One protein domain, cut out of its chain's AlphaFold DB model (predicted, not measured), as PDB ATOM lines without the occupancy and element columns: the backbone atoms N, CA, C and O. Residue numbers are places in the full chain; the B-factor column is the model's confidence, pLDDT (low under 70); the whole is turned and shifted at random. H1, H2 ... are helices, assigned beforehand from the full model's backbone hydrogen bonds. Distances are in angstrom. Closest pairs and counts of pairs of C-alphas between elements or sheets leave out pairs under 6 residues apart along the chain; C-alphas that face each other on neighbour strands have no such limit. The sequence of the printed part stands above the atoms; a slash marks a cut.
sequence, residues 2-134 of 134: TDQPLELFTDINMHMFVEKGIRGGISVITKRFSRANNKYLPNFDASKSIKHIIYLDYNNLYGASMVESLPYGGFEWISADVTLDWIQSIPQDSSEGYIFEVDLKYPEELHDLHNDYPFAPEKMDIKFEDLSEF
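This is residues 2 to 134 of the 134 residues of an uncharacterized protein of Araneus ventricosus (UniProt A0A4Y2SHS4). The model has little regular structure: an extended, open chain of loops with three short helices set far apart. From H1, near one end of the long axis, residues 22 to 60 run out to the other end around Ser 47 and fold back to H2; residues 124 to 134 stick out as a tail. The printed part has 133 residues, 21 of them in H1, H2 and H3, in that order, with no named strand; the class is all helix. The radius of gyration of the C-alphas is 21.7 A, and the spans are 64 by 42 by 31 A.

H1, the longest helix, covers residues 12 to 21, 14.2 A from C-alpha 12 at (-6.287, -0.880, 27.847) to C-alpha 21. H2 covers residues 61 to 65 and H3 residues 84 to 89, ending at C-alpha 89 (8.552, 5.571, 52.575).

H1 is apart from H2 and H3, and H2 is apart from H3. In H1, H2 and H3 every O i to N i+4 pair is within hydrogen-bond range.

The C-alphas farthest apart, of Thr 10 and Ser 47, are 65.6 A apart. Both links are long, 39 and 18 residues. The printed part has no cut; residue 134 is under pLDDT 70.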
ATOM      1  N   THR A   2       1.174 -22.889  41.795       82.50
ATOM      2  CA  THR A   2       0.660 -22.299  43.047       82.50
ATOM      3  C   THR A   2      -0.868 -22.234  43.112       82.50
ATOM      4  O   THR A   2      -1.395 -21.790  44.123       82.50
ATOM      5  N   ASP A   3      -1.567 -22.634  42.041       88.88
ATOM      6  CA  ASP A   3      -3.023 -22.508  41.858       88.88
ATOM      7  C   ASP A   3      -3.568 -21.085  42.099       88.88
ATOM      8  O   ASP A   3      -4.769 -20.885  42.274       88.88
ATOM      9  N   GLN A   4      -2.682 -20.085  42.068       89.69
ATOM     10  CA  GLN A   4      -3.024 -18.687  42.272       89.69
ATOM     11  C   GLN A   4      -3.796 -18.160  41.053       89.69
ATOM     12  O   GLN A   4      -3.261 -18.211  39.939       89.69
ATOM     13  N   PRO A   5      -5.027 -17.643  41.222       94.00
ATOM     14  CA  PRO A   5      -5.745 -17.001  40.133       94.00
ATOM     15  C   PRO A   5      -5.034 -15.705  39.732       94.00
ATOM     16  O   PRO A   5      -4.647 -14.911  40.588       94.00
ATOM     17  N   LEU A   6      -4.875 -15.507  38.423       94.88
ATOM     18  CA  LEU A   6      -4.300 -14.293  37.853       94.88
ATOM     19  C   LEU A   6      -5.421 -13.375  37.375       94.88
ATOM     20  O   LEU A   6      -6.275 -13.786  36.584       94.88
ATOM     21  N   GLU A   7      -5.406 -12.137  37.845       96.69
ATOM     22  CA  GLU A   7      -6.253 -11.082  37.308       96.69
ATOM     23  C   GLU A   7      -5.716 -10.623  35.949       96.69
ATOM     24  O   GLU A   7      -4.508 -10.524  35.733       96.69
ATOM     25  N   LEU A   8      -6.622 -10.350  35.014       95.81
ATOM     26  CA  LEU A   8      -6.277  -9.796  33.710       95.81
ATOM     27  C   LEU A   8      -6.520  -8.291  33.717       95.81
ATOM     28  O   LEU A   8      -7.525  -7.830  34.258       95.81
ATOM     29  N   PHE A   9      -5.659  -7.534  33.039       95.50
ATOM     30  CA  PHE A   9      -5.931  -6.124  32.784       95.50
ATOM     31  C   PHE A   9      -7.221  -5.971  31.973       95.50
ATOM     32  O   PHE A   9      -7.366  -6.545  30.892       95.50
ATOM     33  N   THR A  10      -8.153  -5.181  32.502       95.69
ATOM     34  CA  THR A  10      -9.413  -4.831  31.828       95.69
ATOM     35  C   THR A  10      -9.385  -3.420  31.234       95.69
ATOM     36  O   THR A  10     -10.128  -3.138  30.294       95.69
ATOM     37  N   ASP A  11      -8.491  -2.556  31.725       96.62
ATOM     38  CA  ASP A  11      -8.187  -1.244  31.154       96.62
ATOM     39  C   ASP A  11      -7.032  -1.352  30.148       96.62
ATOM     40  O   ASP A  11      -5.919  -1.776  30.474       96.62
ATOM     41  N   ILE A  12      -7.290  -0.917  28.914       97.12
ATOM     42  CA  ILE A  12      -6.287  -0.880  27.847       97.12
ATOM     43  C   ILE A  12      -5.107   0.034  28.194       97.12
ATOM     44  O   ILE A  12      -3.981  -0.260  27.800       97.12
ATOM     45  N   ASN A  13      -5.329   1.113  28.946       96.88
ATOM     46  CA  ASN A  13      -4.257   2.035  29.313       96.88
ATOM     47  C   ASN A  13      -3.287   1.386  30.303       96.88
ATOM     48  O   ASN A  13      -2.081   1.532  30.131       96.88
ATOM     49  N   MET A  14      -3.786   0.618  31.282       96.38
ATOM     50  CA  MET A  14      -2.929  -0.151  32.197       96.38
ATOM     51  C   MET A  14      -2.106  -1.180  31.429       96.38
ATOM     52  O   MET A  14      -0.896  -1.282  31.626       96.38
ATOM     53  N   HIS A  15      -2.750  -1.904  30.507       95.94
ATOM     54  CA  HIS A  15      -2.059  -2.879  29.673       95.94
ATOM     55  C   HIS A  15      -0.933  -2.222  28.861       95.94
ATOM     56  O   HIS A  15       0.211  -2.657  28.937       95.94
ATOM     57  N   MET A  16      -1.231  -1.130  28.150       96.19
ATOM     58  CA  MET A  16      -0.240  -0.397  27.354       96.19
ATOM     59  C   MET A  16       0.888   0.194  28.209       96.19
ATOM     60  O   MET A  16       2.040   0.198  27.777       96.19
ATOM     61  N   PHE A  17       0.575   0.679  29.410       94.81
ATOM     62  CA  PHE A  17       1.552   1.199  30.365       94.81
ATOM     63  C   PHE A  17       2.545   0.115  30.802       94.81
ATOM     64  O   PHE A  17       3.759   0.315  30.716       94.81
ATOM     65  N   VAL A  18       2.043  -1.062  31.185       94.50
ATOM     66  CA  VAL A  18       2.885  -2.201  31.573       94.50
ATOM     67  C   VAL A  18       3.692  -2.716  30.381       94.50
ATOM     68  O   VAL A  18       4.904  -2.870  30.503       94.50
ATOM     69  N   GLU A  19       3.073  -2.896  29.211       93.56
ATOM     70  CA  GLU A  19       3.758  -3.326  27.979       93.56
ATOM     71  C   GLU A  19       4.903  -2.378  27.590       93.56
ATOM     72  O   GLU A  19       6.003  -2.823  27.250       93.56
ATOM     73  N   LYS A  20       4.693  -1.059  27.703       91.94
ATOM     74  CA  LYS A  20       5.738  -0.048  27.472       91.94
ATOM     75  C   LYS A  20       6.898  -0.185  28.465       91.94
ATOM     76  O   LYS A  20       8.028   0.167  28.116       91.94
ATOM     77  N   GLY A  21       6.648  -0.697  29.668       91.19
ATOM     78  CA  GLY A  21       7.648  -0.955  30.707       91.19
ATOM     79  C   GLY A  21       8.410  -2.278  30.558       91.19
ATOM     80  O   GLY A  21       9.507  -2.399  31.102       91.19
ATOM     81  N   ILE A  22       7.899  -3.252  29.795       91.25
ATOM     82  CA  ILE A  22       8.550  -4.562  29.640       91.25
ATOM     83  C   ILE A  22       9.914  -4.409  28.948       91.25
ATOM     84  O   ILE A  22      10.065  -3.745  27.916       91.25
ATOM     85  N   ARG A  23      10.937  -5.048  29.523       89.69
ATOM     86  CA  ARG A  23      12.299  -5.129  28.980       89.69
ATOM     87  C   ARG A  23      12.746  -6.586  28.914       89.69
ATOM     88  O   ARG A  23      12.312  -7.419  29.703       89.69
ATOM     89  N   GLY A  24      13.613  -6.882  27.949       88.69
ATOM     90  CA  GLY A  24      14.291  -8.172  27.854       88.69
ATOM     91  C   GLY A  24      15.511  -8.253  28.774       88.69
ATOM     92  O   GLY A  24      15.708  -7.424  29.659       88.69
ATOM     93  N   GLY A  25      16.362  -9.249  28.528       87.88
ATOM     94  CA  GLY A  25      17.652  -9.351  29.205       87.88
ATOM     95  C   GLY A  25      18.553  -8.149  28.904       87.88
ATOM     96  O   GLY A  25      18.604  -7.662  27.774       87.88
ATOM     97  N   ILE A  26      19.287  -7.690  29.917       87.12
ATOM     98  CA  ILE A  26      20.266  -6.612  29.772       87.12
ATOM     99  C   ILE A  26      21.537  -7.194  29.147       87.12
ATOM    100  O   ILE A  26      22.148  -8.110  29.696       87.12
ATOM    101  N   SER A  27      21.953  -6.641  28.008       87.38
ATOM    102  CA  SER A  27      23.241  -6.934  27.379       87.38
ATOM    103  C   SER A  27      24.007  -5.628  27.219       87.38
ATOM    104  O   SER A  27      23.608  -4.762  26.445       87.38
ATOM    105  N   VAL A  28      25.077  -5.461  27.997       86.12
ATOM    106  CA  VAL A  28      25.848  -4.216  28.059       86.12
ATOM    107  C   VAL A  28      27.344  -4.506  28.098       86.12
ATOM    108  O   VAL A  28      27.792  -5.483  28.697       86.12
ATOM    109  N   ILE A  29      28.123  -3.638  27.451       86.12
ATOM    110  CA  ILE A  29      29.586  -3.639  27.503       86.12
ATOM    111  C   ILE A  29      30.028  -2.275  28.032       86.12
ATOM    112  O   ILE A  29      30.112  -1.309  27.281       86.12
ATOM    113  N   THR A  30      30.345  -2.207  29.322       85.81
ATOM    114  CA  THR A  30      30.818  -0.976  29.988       85.81
ATOM    115  C   THR A  30      32.320  -0.765  29.790       85.81
ATOM    116  O   THR A  30      32.828   0.354  29.734       85.81
ATOM    117  N   LYS A  31      33.053  -1.866  29.577       86.38
ATOM    118  CA  LYS A  31      34.486  -1.871  29.283       86.38
ATOM    119  C   LYS A  31      34.788  -2.652  28.011       86.38
ATOM    120  O   LYS A  31      34.824  -3.878  28.017       86.38
ATOM    121  N   ARG A  32      35.105  -1.925  26.935       86.94
ATOM    122  CA  ARG A  32      35.393  -2.486  25.598       86.94
ATOM    123  C   ARG A  32      36.536  -3.510  25.580       86.94
ATOM    124  O   ARG A  32      36.514  -4.439  24.782       86.94
ATOM    125  N   PHE A  33      37.548  -3.347  26.437       90.69
ATOM    126  CA  PHE A  33      38.687  -4.262  26.497       90.69
ATOM    127  C   PHE A  33      39.290  -4.364  27.900       90.69
ATOM    128  O   PHE A  33      39.568  -3.367  28.575       90.69
ATOM    129  N   SER A  34      39.569  -5.594  28.325       91.12
ATOM    130  CA  SER A  34      40.367  -5.886  29.510       91.12
ATOM    131  C   SER A  34      41.206  -7.133  29.259       91.12
ATOM    132  O   SER A  34      40.752  -8.088  28.637       91.12
ATOM    133  N   ARG A  35      42.441  -7.133  29.757       93.69
ATOM    134  CA  ARG A  35      43.362  -8.269  29.670       93.69
ATOM    135  C   ARG A  35      43.834  -8.628  31.066       93.69
ATOM    136  O   ARG A  35      44.332  -7.758  31.780       93.69
ATOM    137  N   ALA A  36      43.689  -9.893  31.442       96.38
ATOM    138  CA  ALA A  36      44.204 -10.402  32.705       96.38
ATOM    139  C   ALA A  36      45.742 -10.305  32.750       96.38
ATOM    140  O   ALA A  36      46.416 -10.459  31.734       96.38
ATOM    141  N   ASN A  37      46.290 -10.052  33.937       97.69
ATOM    142  CA  ASN A  37      47.723 -10.071  34.213       97.69
ATOM    143  C   ASN A  37      47.938 -10.714  35.581       97.69
ATOM    144  O   ASN A  37      47.880 -10.042  36.602       97.69
ATOM    145  N   ASN A  38      48.121 -12.024  35.636       96.56
ATOM    146  CA  ASN A  38      48.341 -12.719  36.899       96.56
ATOM    147  C   ASN A  38      49.293 -13.899  36.699       96.56
ATOM    148  O   ASN A  38      49.461 -14.383  35.583       96.56
ATOM    149  N   LYS A  39      49.896 -14.356  37.800       95.94
ATOM    150  CA  LYS A  39      50.967 -15.368  37.831       95.94
ATOM    151  C   LYS A  39      50.611 -16.728  37.221       95.94
ATOM    152  O   LYS A  39      51.495 -17.555  37.049       95.94
ATOM    153  N   TYR A  40      49.332 -16.981  36.949       95.00
ATOM    154  CA  TYR A  40      48.861 -18.232  36.362       95.00
ATOM    155  C   TYR A  40      48.898 -18.213  34.824       95.00
ATOM    156  O   TYR A  40      48.645 -19.239  34.199       95.00
ATOM    157  N   LEU A  41      49.202 -17.065  34.204       95.50
ATOM    158  CA  LEU A  41      49.264 -16.904  32.752       95.50
ATOM    159  C   LEU A  41      50.710 -16.997  32.231       95.50
ATOM    160  O   LEU A  41      51.619 -16.457  32.863       95.50
ATOM    161  N   PRO A  42      50.940 -17.599  31.046       95.50
ATOM    162  CA  PRO A  42      52.284 -17.755  30.474       95.50
ATOM    163  C   PRO A  42      52.940 -16.422  30.085       95.50
ATOM    164  O   PRO A  42      54.158 -16.336  29.984       95.50
ATOM    165  N   ASN A  43      52.142 -15.376  29.870       94.75
ATOM    166  CA  ASN A  43      52.579 -14.029  29.510       94.75
ATOM    167  C   ASN A  43      52.483 -13.040  30.686       94.75
ATOM    168  O   ASN A  43      52.281 -11.845  30.461       94.75
ATOM    169  N   PHE A  44      52.561 -13.534  31.926       97.06
ATOM    170  CA  PHE A  44      52.553 -12.690  33.117       97.06
ATOM    171  C   PHE A  44      53.701 -11.675  33.091       97.06
ATOM    172  O   PHE A  44      54.857 -12.024  32.857       97.06
ATOM    173  N   ASP A  45      53.368 -10.421  33.378       96.75
ATOM    174  CA  ASP A  45      54.310  -9.313  33.424       96.75
ATOM    175  C   ASP A  45      54.340  -8.728  34.840       96.75
ATOM    176  O   ASP A  45      53.403  -8.046  35.270       96.75
ATOM    177  N   ALA A  46      55.431  -8.998  35.564       95.75
ATOM    178  CA  ALA A  46      55.629  -8.547  36.940       95.75
ATOM    179  C   ALA A  46      55.793  -7.021  37.069       95.75
ATOM    180  O   ALA A  46      55.678  -6.496  38.174       95.75
ATOM    181  N   SER A  47      56.036  -6.302  35.962       96.69
ATOM    182  CA  SER A  47      56.093  -4.834  35.961       96.69
ATOM    183  C   SER A  47      54.707  -4.178  35.966       96.69
ATOM    184  O   SER A  47      54.585  -2.984  36.232       96.69
ATOM    185  N   LYS A  48      53.649  -4.948  35.681       95.62
ATOM    186  CA  LYS A  48      52.265  -4.466  35.607       95.62
ATOM    187  C   LYS A  48      51.461  -4.893  36.829       95.62
ATOM    188  O   LYS A  48      51.719  -5.922  37.446       95.62
ATOM    189  N   SER A  49      50.408  -4.134  37.127       96.06
ATOM    190  CA  SER A  49      49.442  -4.467  38.180       96.06
ATOM    191  C   SER A  49      48.853  -5.867  37.984       96.06
ATOM    192  O   SER A  49      48.477  -6.226  36.860       96.06
ATOM    193  N   ILE A  50      48.699  -6.623  39.073       96.69
ATOM    194  CA  ILE A  50      48.003  -7.912  39.048       96.69
ATOM    195  C   ILE A  50      46.519  -7.678  38.730       96.69
ATOM    196  O   ILE A  50      45.871  -6.832  39.339       96.69
ATOM    197  N   LYS A  51      45.979  -8.423  37.763       96.06
ATOM    198  CA  LYS A  51      44.592  -8.336  37.302       96.06
ATOM    199  C   LYS A  51      44.033  -9.722  36.992       96.06
ATOM    200  O   LYS A  51      44.608 -10.484  36.210       96.06
ATOM    201  N   HIS A  52      42.871 -10.009  37.561       95.81
ATOM    202  CA  HIS A  52      42.079 -11.203  37.279       95.81
ATOM    203  C   HIS A  52      40.824 -10.814  36.494       95.81
ATOM    204  O   HIS A  52      40.367  -9.676  36.574       95.81
ATOM    205  N   ILE A  53      40.299 -11.753  35.709       94.50
ATOM    206  CA  ILE A  53      38.989 -11.645  35.062       94.50
ATOM    207  C   ILE A  53      38.169 -12.811  35.596       94.50
ATOM    208  O   ILE A  53      38.671 -13.935  35.648       94.50
ATOM    209  N   ILE A  54      36.944 -12.525  36.019       94.62
ATOM    210  CA  ILE A  54      35.993 -13.519  36.502       94.62
ATOM    211  C   ILE A  54      34.842 -13.624  35.505       94.62
ATOM    212  O   ILE A  54      34.421 -12.619  34.938       94.62
ATOM    213  N   TYR A  55      34.368 -14.846  35.285       93.62
ATOM    214  CA  TYR A  55      33.127 -15.115  34.572       93.62
ATOM    215  C   TYR A  55      32.121 -15.631  35.597       93.62
ATOM    216  O   TYR A  55      32.393 -16.620  36.279       93.62
ATOM    217  N   LEU A  56      31.009 -14.916  35.739       95.19
ATOM    218  CA  LEU A  56      29.913 -15.268  36.631       95.19
ATOM    219  C   LEU A  56      28.689 -15.556  35.773       95.19
ATOM    220  O   LEU A  56      28.361 -14.768  34.890       95.19
ATOM    221  N   ASP A  57      28.034 -16.675  36.050       95.81
ATOM    222  CA  ASP A  57      26.828 -17.110  35.358       95.81
ATOM    223  C   ASP A  57      25.811 -17.569  36.397       95.81
ATOM    224  O   ASP A  57      26.147 -18.315  37.324       95.81
ATOM    225  N   TYR A  58      24.589 -17.058  36.283       94.62
ATOM    226  CA  TYR A  58      23.528 -17.355  37.227       94.62
ATOM    227  C   TYR A  58      22.663 -18.488  36.677       94.62
ATOM    228  O   TYR A  58      21.864 -18.305  35.756       94.62
ATOM    229  N   ASN A  59      22.791 -19.668  37.283       95.69
ATOM    230  CA  ASN A  59      22.014 -20.839  36.897       95.69
ATOM    231  C   ASN A  59      20.512 -20.576  37.091       95.69
ATOM    232  O   ASN A  59      20.066 -20.337  38.210       95.69
ATOM    233  N   ASN A  60      19.730 -20.694  36.014       95.25
ATOM    234  CA  ASN A  60      18.273 -20.531  36.034       95.25
ATOM    235  C   ASN A  60      17.806 -19.166  36.586       95.25
ATOM    236  O   ASN A  60      16.924 -19.108  37.442       95.25
ATOM    237  N   LEU A  61      18.385 -18.070  36.078       94.56
ATOM    238  CA  LEU A  61      18.072 -16.698  36.505       94.56
ATOM    239  C   LEU A  61      16.565 -16.407  36.573       94.56
ATOM    240  O   LEU A  61      16.072 -16.031  37.630       94.56
ATOM    241  N   TYR A  62      15.820 -16.646  35.487       92.75
ATOM    242  CA  TYR A  62      14.375 -16.395  35.483       92.75
ATOM    243  C   TYR A  62      13.620 -17.285  36.472       92.75
ATOM    244  O   TYR A  62      12.710 -16.806  37.136       92.75
ATOM    245  N   GLY A  63      14.005 -18.555  36.619       94.75
ATOM    246  CA  GLY A  63      13.372 -19.437  37.597       94.75
ATOM    247  C   GLY A  63      13.617 -18.999  39.040       94.75
ATOM    248  O   GLY A  63      12.719 -19.134  39.865       94.75
ATOM    249  N   ALA A  64      14.791 -18.434  39.336       93.50
ATOM    250  CA  ALA A  64      15.057 -17.813  40.630       93.50
ATOM    251  C   ALA A  64      14.209 -16.549  40.834       93.50
ATOM    252  O   ALA A  64      13.604 -16.389  41.884       93.50
ATOM    253  N   SER A  65      14.063 -15.693  39.821       92.25
ATOM    254  CA  SER A  65      13.151 -14.543  39.915       92.25
ATOM    255  C   SER A  65      11.681 -14.954  40.075       92.25
ATOM    256  O   SER A  65      10.910 -14.241  40.701       92.25
ATOM    257  N   MET A  66      11.281 -16.109  39.538       91.94
ATOM    258  CA  MET A  66       9.910 -16.622  39.644       91.94
ATOM    259  C   MET A  66       9.546 -17.180  41.027       91.94
ATOM    260  O   MET A  66       8.372 -17.476  41.247       91.94
ATOM    261  N   VAL A  67      10.513 -17.367  41.936       90.94
ATOM    262  CA  VAL A  67      10.221 -17.746  43.333       90.94
ATOM    263  C   VAL A  67      10.084 -16.540  44.264       90.94
ATOM    264  O   VAL A  67       9.695 -16.718  45.416       90.94
ATOM    265  N   GLU A  68      10.376 -15.339  43.766       90.25
ATOM    266  CA  GLU A  68      10.151 -14.079  44.474       90.25
ATOM    267  C   GLU A  68       8.682 -13.630  44.357       90.25
ATOM    268  O   GLU A  68       7.893 -14.186  43.587       90.25
ATOM    269  N   SER A  69       8.302 -12.603  45.120       90.81
ATOM    270  CA  SER A  69       6.966 -12.001  45.041       90.81
ATOM    271  C   SER A  69       6.696 -11.427  43.645       90.81
ATOM    272  O   SER A  69       7.418 -10.550  43.173       90.81
ATOM    273  N   LEU A  70       5.622 -11.894  43.001       92.62
ATOM    274  CA  LEU A  70       5.172 -11.426  41.689       92.62
ATOM    275  C   LEU A  70       3.753 -10.844  41.775       92.62
ATOM    276  O   LEU A  70       2.916 -11.388  42.502       92.62
ATOM    277  N   PRO A  71       3.450  -9.778  41.011       93.81
ATOM    278  CA  PRO A  71       2.100  -9.234  40.944       93.81
ATOM    279  C   PRO A  71       1.152 -10.240  40.281       93.81
ATOM    280  O   PRO A  71       1.462 -10.795  39.227       93.81
ATOM    281  N   TYR A  72      -0.011 -10.466  40.892       94.31
ATOM    282  CA  TYR A  72      -1.012 -11.420  40.395       94.31
ATOM    283  C   TYR A  72      -2.428 -10.833  40.273       94.31
ATOM    284  O   TYR A  72      -3.276 -11.459  39.641       94.31
ATOM    285  N   GLY A  73      -2.699  -9.670  40.871       95.88
ATOM    286  CA  GLY A  73      -3.997  -8.995  40.836       95.88
ATOM    287  C   GLY A  73      -4.066  -7.795  41.777       95.88
ATOM    288  O   GLY A  73      -3.047  -7.403  42.347       95.88
ATOM    289  N   GLY A  74      -5.259  -7.220  41.922       95.50
ATOM    290  CA  GLY A  74      -5.504  -5.942  42.587       95.50
ATOM    291  C   GLY A  74      -5.037  -4.749  41.754       95.50
ATOM    292  O   GLY A  74      -4.544  -3.775  42.313       95.50
ATOM    293  N   PHE A  75      -5.104  -4.839  40.423       95.81
ATOM    294  CA  PHE A  75      -4.556  -3.798  39.555       95.81
ATOM    295  C   PHE A  75      -5.455  -2.562  39.532       95.81
ATOM    296  O   PHE A  75      -6.567  -2.595  39.008       95.81
ATOM    297  N   GLU A  76      -4.945  -1.445  40.043       95.38
ATOM    298  CA  GLU A  76      -5.660  -0.173  40.055       95.38
ATOM    299  C   GLU A  76      -4.739   1.020  39.790       95.38
ATOM    300  O   GLU A  76      -3.538   0.991  40.059       95.38
ATOM    301  N   TRP A  77      -5.315   2.090  39.240       94.69
ATOM    302  CA  TRP A  77      -4.636   3.378  39.157       94.69
ATOM    303  C   TRP A  77      -4.707   4.070  40.514       94.69
ATOM    304  O   TRP A  77      -5.779   4.178  41.108       94.69
ATOM    305  N   ILE A  78      -3.587   4.623  40.965       90.38
ATOM    306  CA  ILE A  78      -3.551   5.435  42.181       90.38
ATOM    307  C   ILE A  78      -4.206   6.786  41.885       90.38
ATOM    308  O   ILE A  78      -3.782   7.509  40.987       90.38
ATOM    309  N   SER A  79      -5.230   7.146  42.657       79.12
ATOM    310  CA  SER A  79      -5.924   8.437  42.538       79.12
ATOM    311  C   SER A  79      -5.295   9.560  43.375       79.12
ATOM    312  O   SER A  79      -5.824  10.669  43.399       79.12
ATOM    313  N   ALA A  80      -4.240   9.258  44.134       77.88
ATOM    314  CA  ALA A  80      -3.599  10.170  45.076       77.88
ATOM    315  C   ALA A  80      -2.436  10.950  44.444       77.88
ATOM    316  O   ALA A  80      -1.781  10.469  43.520       77.88
ATOM    317  N   ASP A  81      -2.141  12.124  45.007       82.38
ATOM    318  CA  ASP A  81      -0.918  12.865  44.700       82.38
ATOM    319  C   ASP A  81       0.299  12.066  45.190       82.38
ATOM    320  O   ASP A  81       0.573  11.969  46.389       82.38
ATOM    321  N   VAL A  82       1.029  11.477  44.248       88.06
ATOM    322  CA  VAL A  82       2.259  10.727  44.517       88.06
ATOM    323  C   VAL A  82       3.405  11.716  44.738       88.06
ATOM    324  O   VAL A  82       3.786  12.458  43.833       88.06
ATOM    325  N   THR A  83       3.980  11.729  45.944       91.44
ATOM    326  CA  THR A  83       5.148  12.558  46.287       91.44
ATOM    327  C   THR A  83       6.405  11.706  46.425       91.44
ATOM    328  O   THR A  83       6.337  10.523  46.752       91.44
ATOM    329  N   LEU A  84       7.577  12.313  46.219       90.50
ATOM    330  CA  LEU A  84       8.856  11.612  46.361       90.50
ATOM    331  C   LEU A  84       9.056  11.043  47.778       90.50
ATOM    332  O   LEU A  84       9.496   9.903  47.912       90.50
ATOM    333  N   ASP A  85       8.696  11.803  48.815       93.12
ATOM    334  CA  ASP A  85       8.795  11.361  50.213       93.12
ATOM    335  C   ASP A  85       7.913  10.139  50.481       93.12
ATOM    336  O   ASP A  85       8.318   9.217  51.188       93.12
ATOM    337  N   TRP A  86       6.719  10.104  49.880       91.75
ATOM    338  CA  TRP A  86       5.840   8.949  49.982       91.75
ATOM    339  C   TRP A  86       6.438   7.731  49.273       91.75
ATOM    340  O   TRP A  86       6.518   6.679  49.903       91.75
ATOM    341  N   ILE A  87       6.952   7.875  48.041       91.81
ATOM    342  CA  ILE A  87       7.626   6.775  47.320       91.81
ATOM    343  C   ILE A  87       8.779   6.207  48.161       91.81
ATOM    344  O   ILE A  87       8.903   4.994  48.305       91.81
ATOM    345  N   GLN A  88       9.601   7.074  48.760       92.31
ATOM    346  CA  GLN A  88      10.739   6.661  49.592       92.31
ATOM    347  C   GLN A  88      10.326   5.998  50.914       92.31
ATOM    348  O   GLN A  88      11.141   5.316  51.533       92.31
ATOM    349  N   SER A  89       9.080   6.188  51.355       92.94
ATOM    350  CA  SER A  89       8.552   5.571  52.575       92.94
ATOM    351  C   SER A  89       7.996   4.156  52.369       92.94
ATOM    352  O   SER A  89       7.716   3.474  53.357       92.94
ATOM    353  N   ILE A  90       7.839   3.706  51.118       92.50
ATOM    354  CA  ILE A  90       7.279   2.387  50.790       92.50
ATOM    355  C   ILE A  90       8.257   1.279  51.234       92.50
ATOM    356  O   ILE A  90       9.422   1.296  50.830       92.50
ATOM    357  N   PRO A  91       7.812   0.288  52.033       93.94
ATOM    358  CA  PRO A  91       8.642  -0.858  52.401       93.94
ATOM    359  C   PRO A  91       9.001  -1.724  51.188       93.94
ATOM    360  O   PRO A  91       8.155  -2.004  50.340       93.94
ATOM    361  N   GLN A  92      10.243  -2.210  51.136       88.81
ATOM    362  CA  GLN A  92      10.720  -3.062  50.039       88.81
ATOM    363  C   GLN A  92      10.030  -4.439  50.001       88.81
ATOM    364  O   GLN A  92       9.924  -5.045  48.938       88.81
ATOM    365  N   ASP A  93       9.562  -4.930  51.147       90.56
ATOM    366  CA  ASP A  93       8.908  -6.226  51.355       90.56
ATOM    367  C   ASP A  93       7.383  -6.101  51.543       90.56
ATOM    368  O   ASP A  93       6.737  -6.977  52.121       90.56
ATOM    369  N   SER A  94       6.800  -5.007  51.043       92.00
ATOM    370  CA  SER A  94       5.354  -4.792  51.028       92.00
ATOM    371  C   SER A  94       4.620  -5.881  50.235       92.00
ATOM    372  O   SER A  94       5.092  -6.359  49.203       92.00
ATOM    373  N   SER A  95       3.415  -6.237  50.685       92.38
ATOM    374  CA  SER A  95       2.497  -7.098  49.926       92.38
ATOM    375  C   SER A  95       1.893  -6.401  48.703       92.38
ATOM    376  O   SER A  95       1.375  -7.069  47.813       92.38
ATOM    377  N   GLU A  96       1.939  -5.069  48.675       92.88
ATOM    378  CA  GLU A  96       1.490  -4.227  47.566       92.88
ATOM    379  C   GLU A  96       2.697  -3.700  46.789       92.88
ATOM    380  O   GLU A  96       3.629  -3.146  47.380       92.88
ATOM    381  N   GLY A  97       2.660  -3.861  45.466       93.38
ATOM    382  CA  GLY A  97       3.668  -3.342  44.545       93.38
ATOM    383  C   GLY A  97       3.179  -2.095  43.812       93.38
ATOM    384  O   GLY A  97       1.987  -1.934  43.567       93.38
ATOM    385  N   TYR A  98       4.120  -1.239  43.420       93.25
ATOM    386  CA  TYR A  98       3.845   0.029  42.750       93.25
ATOM    387  C   TYR A  98       4.693   0.145  41.479       93.25
ATOM    388  O   TYR A  98       5.872  -0.211  41.483       93.25
ATOM    389  N   ILE A  99       4.105   0.653  40.394       93.06
ATOM    390  CA  ILE A  99       4.812   0.955  39.143       93.06
ATOM    391  C   ILE A  99       4.641   2.446  38.868       93.06
ATOM    392  O   ILE A  99       3.517   2.941  38.816       93.06
ATOM    393  N   PHE A 100       5.753   3.151  38.679       91.62
ATOM    394  CA  PHE A 100       5.765   4.590  38.439       91.62
ATOM    395  C   PHE A 100       6.357   4.899  37.062       91.62
ATOM    396  O   PHE A 100       7.400   4.355  36.698       91.62
ATOM    397  N   GLU A 101       5.719   5.803  36.322       90.38
ATOM    398  CA  GLU A 101       6.346   6.526  35.213       90.38
ATOM    399  C   GLU A 101       6.777   7.888  35.754       90.38
ATOM    400  O   GLU A 101       5.971   8.614  36.337       90.38
ATOM    401  N   VAL A 102       8.069   8.189  35.648       88.50
ATOM    402  CA  VAL A 102       8.690   9.355  36.281       88.50
ATOM    403  C   VAL A 102       9.655  10.024  35.317       88.50
ATOM    404  O   VAL A 102      10.306   9.353  34.520       88.50
ATOM    405  N   ASP A 103       9.802  11.337  35.458       89.94
ATOM    406  CA  ASP A 103      10.891  12.077  34.833       89.94
ATOM    407  C   ASP A 103      12.133  12.018  35.729       89.94
ATOM    408  O   ASP A 103      12.085  12.350  36.919       89.94
ATOM    409  N   LEU A 104      13.268  11.616  35.157       88.88
ATOM    410  CA  LEU A 104      14.537  11.519  35.872       88.88
ATOM    411  C   LEU A 104      15.502  12.607  35.408       88.88
ATOM    412  O   LEU A 104      15.762  12.776  34.219       88.88
ATOM    413  N   LYS A 105      16.107  13.308  36.369       90.12
ATOM    414  CA  LYS A 105      17.287  14.137  36.120       90.12
ATOM    415  C   LYS A 105      18.518  13.361  36.556       90.12
ATOM    416  O   LYS A 105      18.645  13.055  37.739       90.12
ATOM    417  N   TYR A 106      19.424  13.082  35.620       87.38
ATOM    418  CA  TYR A 106      20.650  12.345  35.905       87.38
ATOM    419  C   TYR A 106      21.886  13.267  35.887       87.38
ATOM    420  O   TYR A 106      22.303  13.686  34.805       87.38
ATOM    421  N   PRO A 107      22.445  13.628  37.061       91.25
ATOM    422  CA  PRO A 107      23.559  14.570  37.158       91.25
ATOM    423  C   PRO A 107      24.825  14.073  36.450       91.25
ATOM    424  O   PRO A 107      25.197  12.908  36.592       91.25
ATOM    425  N   GLU A 108      25.485  14.967  35.714       90.00
ATOM    426  CA  GLU A 108      26.669  14.672  34.892       90.00
ATOM    427  C   GLU A 108      27.840  14.151  35.734       90.00
ATOM    428  O   GLU A 108      28.540  13.219  35.343       90.00
ATOM    429  N   GLU A 109      27.992  14.662  36.955       94.19
ATOM    430  CA  GLU A 109      29.033  14.244  37.894       94.19
ATOM    431  C   GLU A 109      28.945  12.765  38.316       94.19
ATOM    432  O   GLU A 109      29.911  12.223  38.857       94.19
ATOM    433  N   LEU A 110      27.806  12.101  38.078       90.56
ATOM    434  CA  LEU A 110      27.605  10.685  38.393       90.56
ATOM    435  C   LEU A 110      27.877   9.752  37.207       90.56
ATOM    436  O   LEU A 110      27.906   8.537  37.410       90.56
ATOM    437  N   HIS A 111      28.051  10.276  35.989       87.69
ATOM    438  CA  HIS A 111      28.119   9.456  34.769       87.69
ATOM    439  C   HIS A 111      29.327   8.518  34.785       87.69
ATOM    440  O   HIS A 111      29.177   7.312  34.592       87.69
ATOM    441  N   ASP A 112      30.509   9.038  35.122       87.69
ATOM    442  CA  ASP A 112      31.728   8.230  35.230       87.69
ATOM    443  C   ASP A 112      31.645   7.199  36.362       87.69
ATOM    444  O   ASP A 112      32.093   6.061  36.209       87.69
ATOM    445  N   LEU A 113      31.052   7.581  37.500       90.12
ATOM    446  CA  LEU A 113      30.925   6.709  38.671       90.12
ATOM    447  C   LEU A 113      30.007   5.512  38.393       90.12
ATOM    448  O   LEU A 113      30.237   4.420  38.910       90.12
ATOM    449  N   HIS A 114      28.963   5.716  37.596       89.38
ATOM    450  CA  HIS A 114      27.951   4.707  37.289       89.38
ATOM    451  C   HIS A 114      28.163   4.029  35.932       89.38
ATOM    452  O   HIS A 114      27.321   3.238  35.515       89.38
ATOM    453  N   ASN A 115      29.276   4.287  35.243       85.19
ATOM    454  CA  ASN A 115      29.544   3.730  33.915       85.19
ATOM    455  C   ASN A 115      29.493   2.185  33.880       85.19
ATOM    456  O   ASN A 115      29.263   1.585  32.834       85.19
ATOM    457  N   ASP A 116      29.665   1.527  35.030       85.62
ATOM    458  CA  ASP A 116      29.587   0.072  35.161       85.62
ATOM    459  C   ASP A 116      28.151  -0.492  35.207       85.62
ATOM    460  O   ASP A 116      27.986  -1.714  35.146       85.62
ATOM    461  N   TYR A 117      27.112   0.351  35.276       81.12
ATOM    462  CA  TYR A 117      25.721  -0.103  35.331       81.12
ATOM    463  C   TYR A 117      24.735   0.876  34.661       81.12
ATOM    464  O   TYR A 117      24.540   1.987  35.158       81.12
ATOM    465  N   PRO A 118      24.053   0.485  33.565       76.12
ATOM    466  CA  PRO A 118      23.056   1.343  32.933       76.12
ATOM    467  C   PRO A 118      21.784   1.425  33.792       76.12
ATOM    468  O   PRO A 118      21.054   0.443  33.943       76.12
ATOM    469  N   PHE A 119      21.501   2.604  34.343       81.69
ATOM    470  CA  PHE A 119      20.261   2.870  35.073       81.69
ATOM    471  C   PHE A 119      19.113   3.216  34.119       81.69
ATOM    472  O   PHE A 119      19.330   3.869  33.104       81.69
ATOM    473  N   ALA A 120      17.893   2.789  34.472       85.31
ATOM    474  CA  ALA A 120      16.644   3.126  33.777       85.31
ATOM    475  C   ALA A 120      16.704   2.990  32.233       85.31
ATOM    476  O   ALA A 120      16.473   3.963  31.521       85.31
ATOM    477  N   PRO A 121      17.017   1.798  31.681       83.69
ATOM    478  CA  PRO A 121      17.102   1.619  30.236       83.69
ATOM    479  C   PRO A 121      15.741   1.817  29.552       83.69
ATOM    480  O   PRO A 121      14.749   1.138  29.847       83.69
ATOM    481  N   GLU A 122      15.716   2.702  28.564       83.62
ATOM    482  CA  GLU A 122      14.531   3.003  27.770       83.62
ATOM    483  C   GLU A 122      14.596   2.357  26.386       83.62
ATOM    484  O   GLU A 122      15.662   2.143  25.808       83.62
ATOM    485  N   LYS A 123      13.424   2.028  25.838       83.31
ATOM    486  CA  LYS A 123      13.315   1.619  24.440       83.31
ATOM    487  C   LYS A 123      13.289   2.885  23.590       83.31
ATOM    488  O   LYS A 123      12.298   3.607  23.614       83.31
ATOM    489  N   MET A 124      14.351   3.122  22.829       84.31
ATOM    490  CA  MET A 124      14.471   4.289  21.960       84.31
ATOM    491  C   MET A 124      15.046   3.918  20.594       84.31
ATOM    492  O   MET A 124      15.791   2.944  20.465       84.31
ATOM    493  N   ASP A 125      14.707   4.714  19.584       87.25
ATOM    494  CA  ASP A 125      15.346   4.643  18.276       87.25
ATOM    495  C   ASP A 125      16.667   5.411  18.334       87.25
ATOM    496  O   ASP A 125      16.677   6.626  18.528       87.25
ATOM    497  N   ILE A 126      17.779   4.692  18.179       86.44
ATOM    498  CA  ILE A 126      19.119   5.283  18.191       86.44
ATOM    499  C   ILE A 126      19.331   6.063  16.898       86.44
ATOM    500  O   ILE A 126      19.262   5.501  15.798       86.44
ATOM    501  N   LYS A 127      19.625   7.353  17.026       91.31
ATOM    502  CA  LYS A 127      20.010   8.202  15.905       91.31
ATOM    503  C   LYS A 127      21.526   8.256  15.790       91.31
ATOM    504  O   LYS A 127      22.265   7.947  16.715       91.31
ATOM    505  N   PHE A 128      22.002   8.699  14.630       89.44
ATOM    506  CA  PHE A 128      23.438   8.844  14.388       89.44
ATOM    507  C   PHE A 128      24.108   9.828  15.361       89.44
ATOM    508  O   PHE A 128      25.252   9.627  15.743       89.44
ATOM    509  N   GLU A 129      23.381  10.865  15.780       90.50
ATOM    510  CA  GLU A 129      23.822  11.860  16.768       90.50
ATOM    511  C   GLU A 129      24.010  11.293  18.186       90.50
ATOM    512  O   GLU A 129      24.765  11.871  18.961       90.50
ATOM    513  N   ASP A 130      23.387  10.154  18.507       82.19
ATOM    514  CA  ASP A 130      23.503   9.494  19.816       82.19
ATOM    515  C   ASP A 130      24.736   8.573  19.903       82.19
ATOM    516  O   ASP A 130      25.062   8.042  20.968       82.19
ATOM    517  N   LEU A 131      25.416   8.327  18.777       81.06
ATOM    518  CA  LEU A 131      26.603   7.479  18.733       81.06
ATOM    519  C   LEU A 131      27.818   8.243  19.265       81.06
ATOM    520  O   LEU A 131      28.036   9.405  18.931       81.06
ATOM    521  N   SER A 132      28.659   7.568  20.055       74.75
ATOM    522  CA  SER A 132      29.943   8.153  20.452       74.75
ATOM    523  C   SER A 132      30.800   8.459  19.222       74.75
ATOM    524  O   SER A 132      30.782   7.686  18.269       74.75
ATOM    525  N   GLU A 133      31.628   9.504  19.278       76.06
ATOM    526  CA  GLU A 133      32.542   9.910  18.188       76.06
ATOM    527  C   GLU A 133      33.626   8.867  17.813       76.06
ATOM    528  O   GLU A 133      34.466   9.125  16.950       76.06
ATOM    529  N   PHE A 134      33.623   7.700  18.465       59.78
ATOM    530  CA  PHE A 134      34.607   6.622  18.345       59.78
ATOM    531  C   PHE A 134      34.027   5.368  17.695       59.78
ATOM    532  O   PHE A 134      32.959   4.909  18.167       59.78
TER     533      PHE A 134